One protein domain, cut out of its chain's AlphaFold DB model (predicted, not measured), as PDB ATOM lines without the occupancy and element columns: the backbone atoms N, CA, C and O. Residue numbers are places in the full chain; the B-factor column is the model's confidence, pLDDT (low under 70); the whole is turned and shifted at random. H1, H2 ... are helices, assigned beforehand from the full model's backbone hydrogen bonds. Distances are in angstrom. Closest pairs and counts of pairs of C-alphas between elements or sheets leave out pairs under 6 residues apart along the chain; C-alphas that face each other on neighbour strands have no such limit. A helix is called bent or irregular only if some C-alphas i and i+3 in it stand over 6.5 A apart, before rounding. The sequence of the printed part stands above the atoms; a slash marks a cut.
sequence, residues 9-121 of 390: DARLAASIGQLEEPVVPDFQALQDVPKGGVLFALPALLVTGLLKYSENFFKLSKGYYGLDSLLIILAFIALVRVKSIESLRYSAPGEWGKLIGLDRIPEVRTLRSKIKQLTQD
ATOM      1  N   ASP A   9      24.537 -11.731  21.014       91.56
ATOM      2  CA  ASP A   9      24.002 -12.837  21.812       91.56
ATOM      3  C   ASP A   9      23.408 -13.935  20.932       91.56
ATOM      4  O   ASP A   9      23.797 -15.099  21.039       91.56
ATOM      5  N   ALA A  10      22.548 -13.576  19.971       91.81
ATOM      6  CA  ALA A  10      21.971 -14.565  19.063       91.81
ATOM      7  C   ALA A  10      23.027 -15.188  18.135       91.81
ATOM      8  O   ALA A  10      22.927 -16.359  17.766       91.81
ATOM      9  N   ARG A  11      24.076 -14.438  17.766       90.56
ATOM     10  CA  ARG A  11      25.205 -14.976  16.986       90.56
ATOM     11  C   ARG A  11      26.018 -15.981  17.788       90.56
ATOM     12  O   ARG A  11      26.382 -17.021  17.239       90.56
ATOM     13  N   LEU A  12      26.289 -15.685  19.058       92.06
ATOM     14  CA  LEU A  12      26.974 -16.603  19.960       92.06
ATOM     15  C   LEU A  12      26.136 -17.868  20.145       92.06
ATOM     16  O   LEU A  12      26.642 -18.952  19.858       92.06
ATOM     17  N   ALA A  13      24.852 -17.728  20.489       92.62
ATOM     18  CA  ALA A  13      23.919 -18.843  20.642       92.62
ATOM     19  C   ALA A  13      23.844 -19.713  19.374       92.62
ATOM     20  O   ALA A  13      23.952 -20.938  19.453       92.62
ATOM     21  N   ALA A  14      23.755 -19.097  18.189       92.12
ATOM     22  CA  ALA A  14      23.769 -19.818  16.918       92.12
ATOM     23  C   ALA A  14      25.095 -20.559  16.670       92.12
ATOM     24  O   ALA A  14      25.081 -21.656  16.114       92.12
ATOM     25  N   SER A  15      26.237 -19.988  17.074       90.06
ATOM     26  CA  SER A  15      27.560 -20.599  16.869       90.06
ATOM     27  C   SER A  15      27.802 -21.848  17.720       90.06
ATOM     28  O   SER A  15      28.552 -22.726  17.299       90.06
ATOM     29  N   ILE A  16      27.138 -21.943  18.875       92.75
ATOM     30  CA  ILE A  16      27.214 -23.086  19.799       92.75
ATOM     31  C   ILE A  16      25.978 -23.995  19.728       92.75
ATOM     32  O   ILE A  16      25.836 -24.899  20.545       92.75
ATOM     33  N   GLY A  17      25.080 -23.769  18.761       89.44
ATOM     34  CA  GLY A  17      23.898 -24.607  18.538       89.44
ATOM     35  C   GLY A  17      22.800 -24.480  19.600       89.44
ATOM     36  O   GLY A  17      21.943 -25.351  19.670       89.44
ATOM     37  N   GLN A  18      22.812 -23.416  20.406       91.44
ATOM     38  CA  GLN A  18      21.798 -23.139  21.438       91.44
ATOM     39  C   GLN A  18      20.595 -22.340  20.916       91.44
ATOM     40  O   GLN A  18      19.660 -22.064  21.662       91.44
ATOM     41  N   LEU A  19      20.624 -21.930  19.647       90.69
ATOM     42  CA  LEU A  19      19.508 -21.237  19.019       90.69
ATOM     43  C   LEU A  19      18.483 -22.271  18.519       90.69
ATOM     44  O   LEU A  19      18.749 -22.973  17.542       90.69
ATOM     45  N   GLU A  20      17.344 -22.373  19.206       86.69
ATOM     46  CA  GLU A  20      16.255 -23.297  18.847       86.69
ATOM     47  C   GLU A  20      15.538 -22.869  17.562       86.69
ATOM     48  O   GLU A  20      15.373 -23.682  16.655       86.69
ATOM     49  N   GLU A  21      15.222 -21.578  17.462       90.62
ATOM     50  CA  GLU A  21      14.546 -20.945  16.326       90.62
ATOM     51  C   GLU A  21      15.440 -19.867  15.699       90.62
ATOM     52  O   GLU A  21      16.235 -19.251  16.412       90.62
ATOM     53  N   PRO A  22      15.346 -19.603  14.384       94.25
ATOM     54  CA  PRO A  22      16.113 -18.536  13.754       94.25
ATOM     55  C   PRO A  22      15.777 -17.158  14.335       94.25
ATOM     56  O   PRO A  22      14.723 -16.941  14.931       94.25
ATOM     57  N   VAL A  23      16.679 -16.193  14.136       95.69
ATOM     58  CA  VAL A  23      16.448 -14.824  14.604       95.69
ATOM     59  C   VAL A  23      15.268 -14.223  13.853       95.69
ATOM     60  O   VAL A  23      15.277 -14.155  12.622       95.69
ATOM     61  N   VAL A  24      14.269 -13.771  14.612       93.75
ATOM     62  CA  VAL A  24      13.078 -13.112  14.077       93.75
ATOM     63  C   VAL A  24      13.480 -11.777  13.438       93.75
ATOM     64  O   VAL A  24      14.162 -10.984  14.094       93.75
ATOM     65  N   PRO A  25      13.082 -11.512  12.181       94.62
ATOM     66  CA  PRO A  25      13.285 -10.211  11.554       94.62
ATOM     67  C   PRO A  25      12.624  -9.068  12.339       94.62
ATOM     68  O   PRO A  25      11.426  -9.112  12.609       94.62
ATOM     69  N   ASP A  26      13.392  -8.024  12.644       94.31
ATOM     70  CA  ASP A  26      12.940  -6.773  13.260       94.31
ATOM     71  C   ASP A  26      13.201  -5.601  12.299       94.31
ATOM     72  O   ASP A  26      14.342  -5.187  12.067       94.31
ATOM     73  N   PHE A  27      12.134  -5.086  11.684       93.25
ATOM     74  CA  PHE A  27      12.221  -3.963  10.751       93.25
ATOM     75  C   PHE A  27      12.170  -2.635  11.502       93.25
ATOM     76  O   PHE A  27      11.184  -2.306  12.157       93.25
ATOM     77  N   GLN A  28      13.219  -1.832  11.335       92.19
ATOM     78  CA  GLN A  28      13.361  -0.543  12.007       92.19
ATOM     79  C   GLN A  28      13.208   0.621  11.026       92.19
ATOM     80  O   GLN A  28      13.598   0.530   9.859       92.19
ATOM     81  N   ALA A  29      12.677   1.743  11.515       93.75
ATOM     82  CA  ALA A  29      12.631   2.988  10.758       93.75
ATOM     83  C   ALA A  29      14.056   3.529  10.568       93.75
ATOM     84  O   ALA A  29      14.734   3.889  11.531       93.75
ATOM     85  N   LEU A  30      14.518   3.565   9.319       90.06
ATOM     86  CA  LEU A  30      15.879   3.948   8.950       90.06
ATOM     87  C   LEU A  30      15.849   4.878   7.735       90.06
ATOM     88  O   LEU A  30      14.973   4.768   6.879       90.06
ATOM     89  N   GLN A  31      16.826   5.777   7.654       91.06
ATOM     90  CA  GLN A  31      17.022   6.679   6.519       91.06
ATOM     91  C   GLN A  31      18.229   6.229   5.689       91.06
ATOM     92  O   GLN A  31      19.140   5.584   6.210       91.06
ATOM     93  N   ASP A  32      18.202   6.547   4.394       90.81
ATOM     94  CA  ASP A  32      19.311   6.352   3.451       90.81
ATOM     95  C   ASP A  32      19.881   4.926   3.372       90.81
ATOM     96  O   ASP A  32      21.066   4.732   3.101       90.81
ATOM     97  N   VAL A  33      19.038   3.901   3.558       92.19
ATOM     98  CA  VAL A  33      19.452   2.500   3.379       92.19
ATOM     99  C   VAL A  33      19.686   2.222   1.887       92.19
ATOM    100  O   VAL A  33      18.737   2.280   1.091       92.19
ATOM    101  N   PRO A  34      20.920   1.887   1.460       91.94
ATOM    102  CA  PRO A  34      21.208   1.592   0.063       91.94
ATOM    103  C   PRO A  34      20.302   0.483  -0.474       91.94
ATOM    104  O   PRO A  34      20.150  -0.565   0.148       91.94
ATOM    105  N   LYS A  35      19.729   0.699  -1.665       92.75
ATOM    106  CA  LYS A  35      18.784  -0.230  -2.317       92.75
ATOM    107  C   LYS A  35      17.470  -0.459  -1.551       92.75
ATOM    108  O   LYS A  35      16.726  -1.357  -1.930       92.75
ATOM    109  N   GLY A  36      17.124   0.395  -0.580       93.69
ATOM    110  CA  GLY A  36      15.861   0.336   0.172       93.69
ATOM    111  C   GLY A  36      14.598   0.254  -0.691       93.69
ATOM    112  O   GLY A  36      13.635  -0.400  -0.306       93.69
ATOM    113  N   GLY A  37      14.631   0.809  -1.909       94.38
ATOM    114  CA  GLY A  37      13.519   0.725  -2.861       94.38
ATOM    115  C   GLY A  37      13.095  -0.701  -3.247       94.38
ATOM    116  O   GLY A  37      11.974  -0.885  -3.706       94.38
ATOM    117  N   VAL A  38      13.930  -1.725  -3.026       95.56
ATOM    118  CA  VAL A  38      13.538  -3.127  -3.268       95.56
ATOM    119  C   VAL A  38      12.384  -3.582  -2.364       95.56
ATOM    120  O   VAL A  38      11.607  -4.446  -2.762       95.56
ATOM    121  N   LEU A  39      12.209  -2.959  -1.191       94.69
ATOM    122  CA  LEU A  39      11.113  -3.267  -0.269       94.69
ATOM    123  C   LEU A  39       9.730  -2.985  -0.873       94.69
ATOM    124  O   LEU A  39       8.777  -3.678  -0.530       94.69
ATOM    125  N   PHE A  40       9.616  -2.053  -1.828       95.44
ATOM    126  CA  PHE A  40       8.355  -1.811  -2.542       95.44
ATOM    127  C   PHE A  40       7.885  -3.026  -3.355       95.44
ATOM    128  O   PHE A  40       6.697  -3.147  -3.638       95.44
ATOM    129  N   ALA A  41       8.791  -3.944  -3.707       96.06
ATOM    130  CA  ALA A  41       8.444  -5.178  -4.403       96.06
ATOM    131  C   ALA A  41       8.008  -6.308  -3.454       96.06
ATOM    132  O   ALA A  41       7.458  -7.303  -3.924       96.06
ATOM    133  N   LEU A  42       8.232  -6.184  -2.139       95.69
ATOM    134  CA  LEU A  42       7.929  -7.250  -1.180       95.69
ATOM    135  C   LEU A  42       6.443  -7.651  -1.184       95.69
ATOM    136  O   LEU A  42       6.185  -8.848  -1.284       95.69
ATOM    137  N   PRO A  43       5.461  -6.724  -1.174       96.44
ATOM    138  CA  PRO A  43       4.054  -7.112  -1.268       96.44
ATOM    139  C   PRO A  43       3.751  -7.930  -2.526       96.44
ATOM    140  O   PRO A  43       3.089  -8.960  -2.437       96.44
ATOM    141  N   ALA A  44       4.295  -7.531  -3.682       95.56
ATOM    142  CA  ALA A  44       4.114  -8.268  -4.930       95.56
ATOM    143  C   ALA A  44       4.712  -9.681  -4.844       95.56
ATOM    144  O   ALA A  44       4.036 -10.643  -5.196       95.56
ATOM    145  N   LEU A  45       5.924  -9.823  -4.295       96.25
ATOM    146  CA  LEU A  45       6.564 -11.125  -4.079       96.25
ATOM    147  C   LEU A  45       5.715 -12.048  -3.189       96.25
ATOM    148  O   LEU A  45       5.566 -13.234  -3.492       96.25
ATOM    149  N   LEU A  46       5.134 -11.509  -2.114       96.31
ATOM    150  CA  LEU A  46       4.269 -12.261  -1.202       96.31
ATOM    151  C   LEU A  46       2.957 -12.684  -1.872       96.31
ATOM    152  O   LEU A  46       2.553 -13.838  -1.728       96.31
ATOM    153  N   VAL A  47       2.328 -11.798  -2.654       94.69
ATOM    154  CA  VAL A  47       1.118 -12.131  -3.426       94.69
ATOM    155  C   VAL A  47       1.413 -13.222  -4.455       94.69
ATOM    156  O   VAL A  47       0.646 -14.180  -4.549       94.69
ATOM    157  N   THR A  48       2.558 -13.148  -5.143       92.69
ATOM    158  CA  THR A  48       3.002 -14.200  -6.076       92.69
ATOM    159  C   THR A  48       3.431 -15.493  -5.381       92.69
ATOM    160  O   THR A  48       3.684 -16.484  -6.051       92.69
ATOM    161  N   GLY A  49       3.483 -15.522  -4.047       95.94
ATOM    162  CA  GLY A  49       3.696 -16.745  -3.279       95.94
ATOM    163  C   GLY A  49       5.146 -17.056  -2.912       95.94
ATOM    164  O   GLY A  49       5.426 -18.192  -2.556       95.94
ATOM    165  N   LEU A  50       6.058 -16.071  -2.909       96.38
ATOM    166  CA  LEU A  50       7.479 -16.276  -2.564       96.38
ATOM    167  C   LEU A  50       7.699 -17.062  -1.257       96.38
ATOM    168  O   LEU A  50       8.685 -17.778  -1.143       96.38
ATOM    169  N   LEU A  51       6.808 -16.914  -0.272       96.38
ATOM    170  CA  LEU A  51       6.883 -17.619   1.013       96.38
ATOM    171  C   LEU A  51       5.788 -18.682   1.186       96.38
ATOM    172  O   LEU A  51       5.800 -19.430   2.159       96.38
ATOM    173  N   LYS A  52       4.825 -18.777   0.262       96.88
ATOM    174  CA  LYS A  52       3.717 -19.732   0.389       96.88
ATOM    175  C   LYS A  52       4.243 -21.153   0.251       96.88
ATOM    176  O   LYS A  52       5.068 -21.424  -0.614       96.88
ATOM    177  N   TYR A  53       3.747 -22.054   1.094       96.12
ATOM    178  CA  TYR A  53       4.103 -23.479   1.123       96.12
ATOM    179  C   TYR A  53       5.586 -23.799   1.380       96.12
ATOM    180  O   TYR A  53       5.940 -24.974   1.392       96.12
ATOM    181  N   SER A  54       6.452 -22.804   1.586       94.25
ATOM    182  CA  SER A  54       7.902 -22.995   1.688       94.25
ATOM    183  C   SER A  54       8.265 -23.951   2.833       94.25
ATOM    184  O   SER A  54       9.037 -24.887   2.636       94.25
ATOM    185  N   GLU A  55       7.630 -23.794   3.994       93.56
ATOM    186  CA  GLU A  55       7.829 -24.633   5.186       93.56
ATOM    187  C   GLU A  55       7.413 -26.098   4.984       93.56
ATOM    188  O   GLU A  55       7.938 -26.988   5.651       93.56
ATOM    189  N   ASN A  56       6.510 -26.376   4.035       94.69
ATOM    190  CA  ASN A  56       6.069 -27.743   3.739       94.69
ATOM    191  C   ASN A  56       7.130 -28.538   2.967       94.69
ATOM    192  O   ASN A  56       7.143 -29.767   3.033       94.69
ATOM    193  N   PHE A  57       7.990 -27.847   2.213       94.12
ATOM    194  CA  PHE A  57       8.905 -28.467   1.251       94.12
ATOM    195  C   PHE A  57      10.379 -28.256   1.587       94.12
ATOM    196  O   PHE A  57      11.222 -29.050   1.169       94.12
ATOM    197  N   PHE A  58      10.709 -27.214   2.349       94.56
ATOM    198  CA  PHE A  58      12.083 -26.888   2.691       94.56
ATOM    199  C   PHE A  58      12.401 -27.198   4.146       94.56
ATOM    200  O   PHE A  58      11.707 -26.779   5.068       94.56
ATOM    201  N   LYS A  59      13.534 -27.870   4.351       89.94
ATOM    202  CA  LYS A  59      14.104 -28.108   5.677       89.94
ATOM    203  C   LYS A  59      15.379 -27.300   5.827       89.94
ATOM    204  O   LYS A  59      16.293 -27.394   5.007       89.94
ATOM    205  N   LEU A  60      15.454 -26.526   6.901       92.00
ATOM    206  CA  LEU A  60      16.618 -25.715   7.216       92.00
ATOM    207  C   LEU A  60      17.208 -26.151   8.550       92.00
ATOM    208  O   LEU A  60      16.492 -26.325   9.531       92.00
ATOM    209  N   SER A  61      18.531 -26.305   8.608       90.81
ATOM    210  CA  SER A  61      19.185 -26.554   9.891       90.81
ATOM    211  C   SER A  61      19.043 -25.336  10.807       90.81
ATOM    212  O   SER A  61      19.182 -24.201  10.328       90.81
ATOM    213  N   LYS A  62      18.889 -25.580  12.117       91.31
ATOM    214  CA  LYS A  62      18.926 -24.540  13.158       91.31
ATOM    215  C   LYS A  62      20.103 -23.586  12.951       91.31
ATOM    216  O   LYS A  62      21.179 -23.980  12.477       91.31
ATOM    217  N   GLY A  63      19.887 -22.319  13.272       92.81
ATOM    218  CA  GLY A  63      20.903 -21.283  13.169       92.81
ATOM    219  C   GLY A  63      20.310 -19.903  12.940       92.81
ATOM    220  O   GLY A  63      19.105 -19.718  12.933       92.81
ATOM    221  N   TYR A  64      21.192 -18.931  12.725       95.31
ATOM    222  CA  TYR A  64      20.840 -17.512  12.764       95.31
ATOM    223  C   TYR A  64      19.794 -17.068  11.725       95.31
ATOM    224  O   TYR A  64      18.934 -16.253  12.034       95.31
ATOM    225  N   TYR A  65      19.885 -17.575  10.490       96.19
ATOM    226  CA  TYR A  65      19.043 -17.142   9.369       96.19
ATOM    227  C   TYR A  65      17.873 -18.103   9.160       96.19
ATOM    228  O   TYR A  65      18.112 -19.295   8.958       96.19
ATOM    229  N   GLY A  66      16.649 -17.569   9.159       95.44
ATOM    230  CA  GLY A  66      15.423 -18.314   8.870       95.44
ATOM    231  C   GLY A  66      15.159 -18.504   7.375       95.44
ATOM    232  O   GLY A  66      15.800 -17.868   6.534       95.44
ATOM    233  N   LEU A  67      14.207 -19.385   7.054       96.00
ATOM    234  CA  LEU A  67      13.813 -19.713   5.680       96.00
ATOM    235  C   LEU A  67      13.335 -18.472   4.916       96.00
ATOM    236  O   LEU A  67      13.873 -18.162   3.855       96.00
ATOM    237  N   ASP A  68      12.408 -17.714   5.497       95.62
ATOM    238  CA  ASP A  68      11.837 -16.525   4.864       95.62
ATOM    239  C   ASP A  68      12.895 -15.470   4.553       95.62
ATOM    240  O   ASP A  68      12.965 -14.960   3.436       95.62
ATOM    241  N   SER A  69      13.795 -15.196   5.503       96.50
ATOM    242  CA  SER A  69      14.906 -14.264   5.295       96.50
ATOM    243  C   SER A  69      15.804 -14.690   4.130       96.50
ATOM    244  O   SER A  69      16.294 -13.833   3.395       96.50
ATOM    245  N   LEU A  70      16.020 -16.001   3.949       96.94
ATOM    246  CA  LEU A  70      16.807 -16.554   2.847       96.94
ATOM    247  C   LEU A  70      16.081 -16.437   1.499       96.94
ATOM    248  O   LEU A  70      16.706 -16.071   0.505       96.94
ATOM    249  N   LEU A  71      14.777 -16.699   1.445       96.69
ATOM    250  CA  LEU A  71      13.995 -16.545   0.215       96.69
ATOM    251  C   LEU A  71      13.873 -15.068  -0.188       96.69
ATOM    252  O   LEU A  71      14.088 -14.723  -1.352       96.69
ATOM    253  N   ILE A  72      13.633 -14.177   0.780       97.06
ATOM    254  CA  ILE A  72      13.564 -12.728   0.556       97.06
ATOM    255  C   ILE A  72      14.904 -12.195   0.043       97.06
ATOM    256  O   ILE A  72      14.919 -11.471  -0.953       97.06
ATOM    257  N   ILE A  73      16.040 -12.561   0.656       96.50
ATOM    258  CA  ILE A  73      17.339 -12.073   0.168       96.50
ATOM    259  C   ILE A  73      17.623 -12.561  -1.256       96.50
ATOM    260  O   ILE A  73      18.116 -11.776  -2.063       96.50
ATOM    261  N   LEU A  74      17.267 -13.807  -1.600       95.31
ATOM    262  CA  LEU A  74      17.417 -14.344  -2.958       95.31
ATOM    263  C   LEU A  74      16.555 -13.588  -3.981       95.31
ATOM    264  O   LEU A  74      17.033 -13.253  -5.068       95.31
ATOM    265  N   ALA A  75      15.317 -13.249  -3.624       96.00
ATOM    266  CA  ALA A  75      14.461 -12.423  -4.468       96.00
ATOM    267  C   ALA A  75      15.022 -10.998  -4.618       96.00
ATOM    268  O   ALA A  75      15.103 -10.463  -5.727       96.00
ATOM    269  N   PHE A  76      15.482 -10.387  -3.525       96.62
ATOM    270  CA  PHE A  76      15.998  -9.021  -3.538       96.62
ATOM    271  C   PHE A  76      17.274  -8.891  -4.367       96.62
ATOM    272  O   PHE A  76      17.362  -7.960  -5.170       96.62
ATOM    273  N   ILE A  77      18.230  -9.825  -4.256       94.25
ATOM    274  CA  ILE A  77      19.444  -9.804  -5.094       94.25
ATOM    275  C   ILE A  77      19.100  -9.875  -6.586       94.25
ATOM    276  O   ILE A  77      19.691  -9.137  -7.381       94.25
ATOM    277  N   ALA A  78      18.097 -10.672  -6.967       93.44
ATOM    278  CA  ALA A  78      17.632 -10.758  -8.346       93.44
ATOM    279  C   ALA A  78      16.989  -9.434  -8.809       93.44
ATOM    280  O   ALA A  78      17.325  -8.901  -9.875       93.44
ATOM    281  N   LEU A  79      16.120  -8.844  -7.983       95.12
ATOM    282  CA  LEU A  79      15.440  -7.582  -8.287       95.12
ATOM    283  C   LEU A  79      16.403  -6.398  -8.431       95.12
ATOM    284  O   LEU A  79      16.241  -5.591  -9.344       95.12
ATOM    285  N   VAL A  80      17.462  -6.325  -7.622       94.69
ATOM    286  CA  VAL A  80      18.470  -5.252  -7.742       94.69
ATOM    287  C   VAL A  80      19.586  -5.560  -8.746       94.69
ATOM    288  O   VAL A  80      20.555  -4.804  -8.836       94.69
ATOM    289  N   ARG A  81      19.453  -6.644  -9.524       93.50
ATOM    290  CA  ARG A  81      20.380  -7.042 -10.599       93.50
ATOM    291  C   ARG A  81      21.765  -7.477 -10.106       93.50
ATOM    292  O   ARG A  81      22.753  -7.368 -10.836       93.50
ATOM    293  N   VAL A  82      21.852  -8.039  -8.901       92.44
ATOM    294  CA  VAL A  82      23.032  -8.792  -8.451       92.44
ATOM    295  C   VAL A  82      22.967 -10.177  -9.099       92.44
ATOM    296  O   VAL A  82      22.377 -11.119  -8.583       92.44
ATOM    297  N   LYS A  83      23.559 -10.282 -10.293       88.69
ATOM    298  CA  LYS A  83      23.426 -11.433 -11.208       88.69
ATOM    299  C   LYS A  83      24.132 -12.719 -10.751       88.69
ATOM    300  O   LYS A  83      24.240 -13.644 -11.546       88.69
ATOM    301  N   SER A  84      24.763 -12.763  -9.584       88.69
ATOM    302  CA  SER A  84      25.277 -14.009  -9.005       88.69
ATOM    303  C   SER A  84      25.476 -13.852  -7.508       88.69
ATOM    304  O   SER A  84      25.752 -12.756  -7.016       88.69
ATOM    305  N   ILE A  85      25.391 -14.969  -6.792       89.75
ATOM    306  CA  ILE A  85      25.600 -15.005  -5.344       89.75
ATOM    307  C   ILE A  85      27.027 -14.548  -5.007       89.75
ATOM    308  O   ILE A  85      27.237 -13.827  -4.039       89.75
ATOM    309  N   GLU A  86      28.012 -14.872  -5.847       89.88
ATOM    310  CA  GLU A  86      29.404 -14.436  -5.694       89.88
ATOM    311  C   GLU A  86      29.545 -12.913  -5.682       89.88
ATOM    312  O   GLU A  86      30.383 -12.388  -4.949       89.88
ATOM    313  N   SER A  87      28.732 -12.190  -6.459       91.06
ATOM    314  CA  SER A  87      28.772 -10.725  -6.504       91.06
ATOM    315  C   SER A  87      28.293 -10.080  -5.200       91.06
ATOM    316  O   SER A  87      28.648  -8.932  -4.929       91.06
ATOM    317  N   LEU A  88      27.565 -10.814  -4.349       91.12
ATOM    318  CA  LEU A  88      27.105 -10.324  -3.049       91.12
ATOM    319  C   LEU A  88      28.270  -9.992  -2.104       91.12
ATOM    320  O   LEU A  88      28.128  -9.122  -1.251       91.12
ATOM    321  N   ARG A  89      29.455 -10.594  -2.301       90.88
ATOM    322  CA  ARG A  89      30.665 -10.291  -1.508       90.88
ATOM    323  C   ARG A  89      31.119  -8.830  -1.594       90.88
ATOM    324  O   ARG A  89      31.884  -8.386  -0.747       90.88
ATOM    325  N   TYR A  90      30.707  -8.123  -2.646       91.25
ATOM    326  CA  TYR A  90      31.043  -6.717  -2.881       91.25
ATOM    327  C   TYR A  90      29.969  -5.761  -2.346       91.25
ATOM    328  O   TYR A  90      30.079  -4.551  -2.517       91.25
ATOM    329  N   SER A  91      28.918  -6.293  -1.721       90.88
ATOM    330  CA  SER A  91      27.844  -5.511  -1.116       90.88
ATOM    331  C   SER A  91      28.075  -5.320   0.379       90.88
ATOM    332  O   SER A  91      28.631  -6.196   1.035       90.88
ATOM    333  N   ALA A  92      27.619  -4.193   0.935       92.06
ATOM    334  CA  ALA A  92      27.711  -3.917   2.367       92.06
ATOM    335  C   ALA A  92      26.720  -4.805   3.153       92.06
ATOM    336  O   ALA A  92      25.512  -4.574   3.101       92.06
ATOM    337  N   PRO A  93      27.188  -5.813   3.905       93.00
ATOM    338  CA  PRO A  93      26.311  -6.868   4.409       93.00
ATOM    339  C   PRO A  93      25.417  -6.418   5.574       93.00
ATOM    340  O   PRO A  93      24.351  -6.989   5.772       93.00
ATOM    341  N   GLY A  94      25.821  -5.392   6.332       93.19
ATOM    342  CA  GLY A  94      24.966  -4.777   7.357       93.19
ATOM    343  C   GLY A  94      23.821  -3.962   6.752       93.19
ATOM    344  O   GLY A  94      22.689  -4.061   7.207       93.19
ATOM    345  N   GLU A  95      24.092  -3.226   5.669       92.88
ATOM    346  CA  GLU A  95      23.062  -2.456   4.957       92.88
ATOM    347  C   GLU A  95      22.005  -3.364   4.334       92.88
ATOM    348  O   GLU A  95      20.812  -3.123   4.463       92.88
ATOM    349  N   TRP A  96      22.442  -4.471   3.742       94.00
ATOM    350  CA  TRP A  96      21.540  -5.502   3.244       94.00
ATOM    351  C   TRP A  96      20.792  -6.247   4.353       94.00
ATOM    352  O   TRP A  96      19.667  -6.677   4.128       94.00
ATOM    353  N   GLY A  97      21.389  -6.388   5.541       94.88
ATOM    354  CA  GLY A  97      20.707  -6.948   6.708       94.88
ATOM    355  C   GLY A  97      19.446  -6.159   7.048       94.88
ATOM    356  O   GLY A  97      18.381  -6.750   7.201       94.88
ATOM    357  N   LYS A  98      19.547  -4.823   7.061       94.75
ATOM    358  CA  LYS A  98      18.414  -3.925   7.339       94.75
ATOM    359  C   LYS A  98      17.237  -4.158   6.386       94.75
ATOM    360  O   LYS A  98      16.091  -4.050   6.805       94.75
ATOM    361  N   LEU A  99      17.509  -4.519   5.126       95.38
ATOM    362  CA  LEU A  99      16.473  -4.815   4.126       95.38
ATOM    363  C   LEU A  99      15.666  -6.079   4.447       95.38
ATOM    364  O   LEU A  99      14.573  -6.237   3.924       95.38
ATOM    365  N   ILE A 100      16.187  -6.975   5.282       95.50
ATOM    366  CA  ILE A 100      15.511  -8.215   5.688       95.50
ATOM    367  C   ILE A 100      15.231  -8.255   7.195       95.50
ATOM    368  O   ILE A 100      15.028  -9.335   7.741       95.50
ATOM    369  N   GLY A 101      15.268  -7.099   7.871       95.00
ATOM    370  CA  GLY A 101      15.027  -6.989   9.312       95.00
ATOM    371  C   GLY A 101      16.105  -7.646  10.182       95.00
ATOM    372  O   GLY A 101      15.837  -8.033  11.310       95.00
ATOM    373  N   LEU A 102      17.326  -7.826   9.673       95.38
ATOM    374  CA  LEU A 102      18.434  -8.425  10.419       95.38
ATOM    375  C   LEU A 102      19.604  -7.445  10.550       95.38
ATOM    376  O   LEU A 102      19.750  -6.484   9.802       95.38
ATOM    377  N   ASP A 103      20.519  -7.716  11.473       93.38
ATOM    378  CA  ASP A 103      21.746  -6.920  11.607       93.38
ATOM    379  C   ASP A 103      22.736  -7.133  10.440       93.38
ATOM    380  O   ASP A 103      23.653  -6.326  10.252       93.38
ATOM    381  N   ARG A 104      22.571  -8.223   9.668       93.88
ATOM    382  CA  ARG A 104      23.419  -8.616   8.530       93.88
ATOM    383  C   ARG A 104      22.742  -9.652   7.632       93.88
ATOM    384  O   ARG A 104      21.989 -10.479   8.129       93.88
ATOM    385  N   ILE A 105      23.127  -9.712   6.359       94.88
ATOM    386  CA  ILE A 105      22.915 -10.887   5.488       94.88
ATOM    387  C   ILE A 105      23.968 -11.996   5.694       94.88
ATOM    388  O   ILE A 105      25.074 -11.723   6.182       94.88
ATOM    389  N   PRO A 106      23.678 -13.250   5.288       94.62
ATOM    390  CA  PRO A 106      24.674 -14.318   5.267       94.62
ATOM    391  C   PRO A 106      25.856 -13.998   4.343       94.62
ATOM    392  O   PRO A 106      25.694 -13.447   3.256       94.62
ATOM    393  N   GLU A 107      27.053 -14.431   4.747       92.94
ATOM    394  CA  GLU A 107      28.205 -14.490   3.844       92.94
ATOM    395  C   GLU A 107      27.917 -15.415   2.659       92.94
ATOM    396  O   GLU A 107      27.193 -16.401   2.803       92.94
ATOM    397  N   VAL A 108      28.568 -15.174   1.517       93.56
ATOM    398  CA  VAL A 108      28.417 -15.987   0.290       93.56
ATOM    399  C   VAL A 108      28.552 -17.488   0.569       93.56
ATOM    400  O   VAL A 108      27.750 -18.287   0.088       93.56
ATOM    401  N   ARG A 109      29.532 -17.887   1.392       93.12
ATOM    402  CA  ARG A 109      29.726 -19.290   1.793       93.12
ATOM    403  C   ARG A 109      28.515 -19.842   2.552       93.12
ATOM    404  O   ARG A 109      28.077 -20.954   2.266       93.12
ATOM    405  N   THR A 110      27.989 -19.076   3.504       93.81
ATOM    406  CA  THR A 110      26.820 -19.458   4.305       93.81
ATOM    407  C   THR A 110      25.576 -19.543   3.432       93.81
ATOM    408  O   THR A 110      24.867 -20.540   3.498       93.81
ATOM    409  N   LEU A 111      25.347 -18.552   2.566       94.44
ATOM    410  CA  LEU A 111      24.209 -18.539   1.654       94.44
ATOM    411  C   LEU A 111      24.246 -19.743   0.702       94.44
ATOM    412  O   LEU A 111      23.258 -20.455   0.597       94.44
ATOM    413  N   ARG A 112      25.404 -20.064   0.106       92.69
ATOM    414  CA  ARG A 112      25.575 -21.274  -0.723       92.69
ATOM    415  C   ARG A 112      25.319 -22.562   0.055       92.69
ATOM    416  O   ARG A 112      24.669 -23.464  -0.460       92.69
ATOM    417  N   SER A 113      25.812 -22.650   1.291       92.88
ATOM    418  CA  SER A 113      25.551 -23.804   2.154       92.88
ATOM    419  C   SER A 113      24.063 -23.971   2.454       92.88
ATOM    420  O   SER A 113      23.590 -25.100   2.515       92.88
ATOM    421  N   LYS A 114      23.340 -22.866   2.661       94.75
ATOM    422  CA  LYS A 114      21.905 -22.878   2.945       94.75
ATOM    423  C   LYS A 114      21.094 -23.211   1.695       94.75
ATOM    424  O   LYS A 114      20.257 -24.095   1.772       94.75
ATOM    425  N   ILE A 115      21.417 -22.634   0.537       92.94
ATOM    426  CA  ILE A 115      20.805 -23.024  -0.746       92.94
ATOM    427  C   ILE A 115      20.992 -24.520  -0.986       92.94
ATOM    428  O   ILE A 115      20.018 -25.200  -1.256       92.94
ATOM    429  N   LYS A 116      22.204 -25.054  -0.778       91.69
ATOM    430  CA  LYS A 116      22.459 -26.494  -0.917       91.69
ATOM    431  C   LYS A 116      21.567 -27.351  -0.012       91.69
ATOM    432  O   LYS A 116      21.264 -28.468  -0.398       91.69
ATOM    433  N   GLN A 117      21.200 -26.875   1.182       93.00
ATOM    434  CA  GLN A 117      20.242 -27.563   2.059       93.00
ATOM    435  C   GLN A 117      18.813 -27.469   1.507       93.00
ATOM    436  O   GLN A 117      18.113 -28.471   1.473       93.00
ATOM    437  N   LEU A 118      18.406 -26.287   1.036       92.25
ATOM    438  CA  LEU A 118      17.074 -26.051   0.464       92.25
ATOM    439  C   LEU A 118      16.844 -26.818  -0.844       92.25
ATOM    440  O   LEU A 118      15.709 -27.127  -1.180       92.25
ATOM    441  N   THR A 119      17.912 -27.121  -1.580       88.88
ATOM    442  CA  THR A 119      17.868 -27.887  -2.828       88.88
ATOM    443  C   THR A 119      18.121 -29.380  -2.631       88.88
ATOM    444  O   THR A 119      18.447 -30.061  -3.599       88.88
ATOM    445  N   GLN A 120      18.062 -29.889  -1.397       85.00
ATOM    446  CA  GLN A 120      18.059 -31.334  -1.169       85.00
ATOM    447  C   GLN A 120      16.686 -31.907  -1.514       85.00
ATOM    448  O   GLN A 120      15.667 -31.231  -1.359       85.00
ATOM    449  N   ASP A 121      16.686 -33.165  -1.950       86.62
ATOM    450  CA  ASP A 121      15.486 -33.900  -2.339       86.62
ATOM    451  C   ASP A 121      14.668 -33.164  -3.425       86.62
ATOM    452  O   ASP A 121      15.181 -32.331  -4.174       86.62
TER     453      ASP A 121
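This is residues 9 to 121 of the 390 residues of an uncharacterized protein of Methylococcaceae bacterium HT2 (UniProt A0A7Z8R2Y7). What is the main picture? H4 sits in the middle of a rounded cluster of short helices: H2 and H7 cross it steeply on opposite sides, H5 and H6 lie round it too, and H3 is by its beginning. H1 is set off from the other helices, and the long unnamed stretch of residues 16 to 35 runs from it to H2 along the outside. What are the parts and the size? The printed part has 113 residues with seven named helices, H1 to H7 in that order, and no named strand; its class is all helix. It is compact, with a radius of gyration of the C-alphas of 13.8 A and spans of 35 by 31 by 26 A.

How does the printed part begin? H1, residues 9 to 15, touches no helix. What stands round H4, residues 67 to 79? It is close to but not clearly touching H2, residues 36 to 47, at a steep tilt of 63 degrees, opposite ways, with the closest C-alphas, of Val 38 and Phe 76, 6.4 A apart. H3, residues 54 to 57, is also close but not clearly touching, with the closest C-alphas, of Glu 55 and Leu 67, 7.8 A apart; H4 and H6, residues 93 to 98, are near each other. Which helices touch? H5, residues 85 to 90, and H7, residues 108 to 118, touch at a shallow tilt of 25 degrees, opposite ways; their closest C-alphas, of Glu 86 and Val 108, are 6.3 A apart. What do the backbones show? In H1, H4, H6 and H7 every O i to N i+4 pair is within hydrogen-bond range; H2 has 3 of 8, beside 8 of 9 O i to N i+3 pairs, H5 has 0 of 2, beside 3 of 3, and H3 is too short for an O i to N i+4 pair.

Where do the first and last helices lie? H1 begins with C-alpha 9 at (24.002, -12.837, 21.812), and H7 ends with C-alpha 118 at (17.074, -26.051, 0.464). How long are the longer helices? From first to last C-alpha, H2 measures 19.6 A, H4 18.6 A and H7 15.2 A. Is H2 irregular? It is, but only just: C-alphas 40 and 43 are 6.9 A apart.

How far does it reach? The two C-alphas farthest apart, of Gln 31 and Asp 121, are 41.6 A apart. Which links are long or tight? The link from H1 to H2 is long, with 20 residues; those from H4 to H5 and from H5 to H6 are tight. Is there a cut or low confidence? The printed part has no cut, its mean pLDDT is 93.3, and no printed residue is under 70.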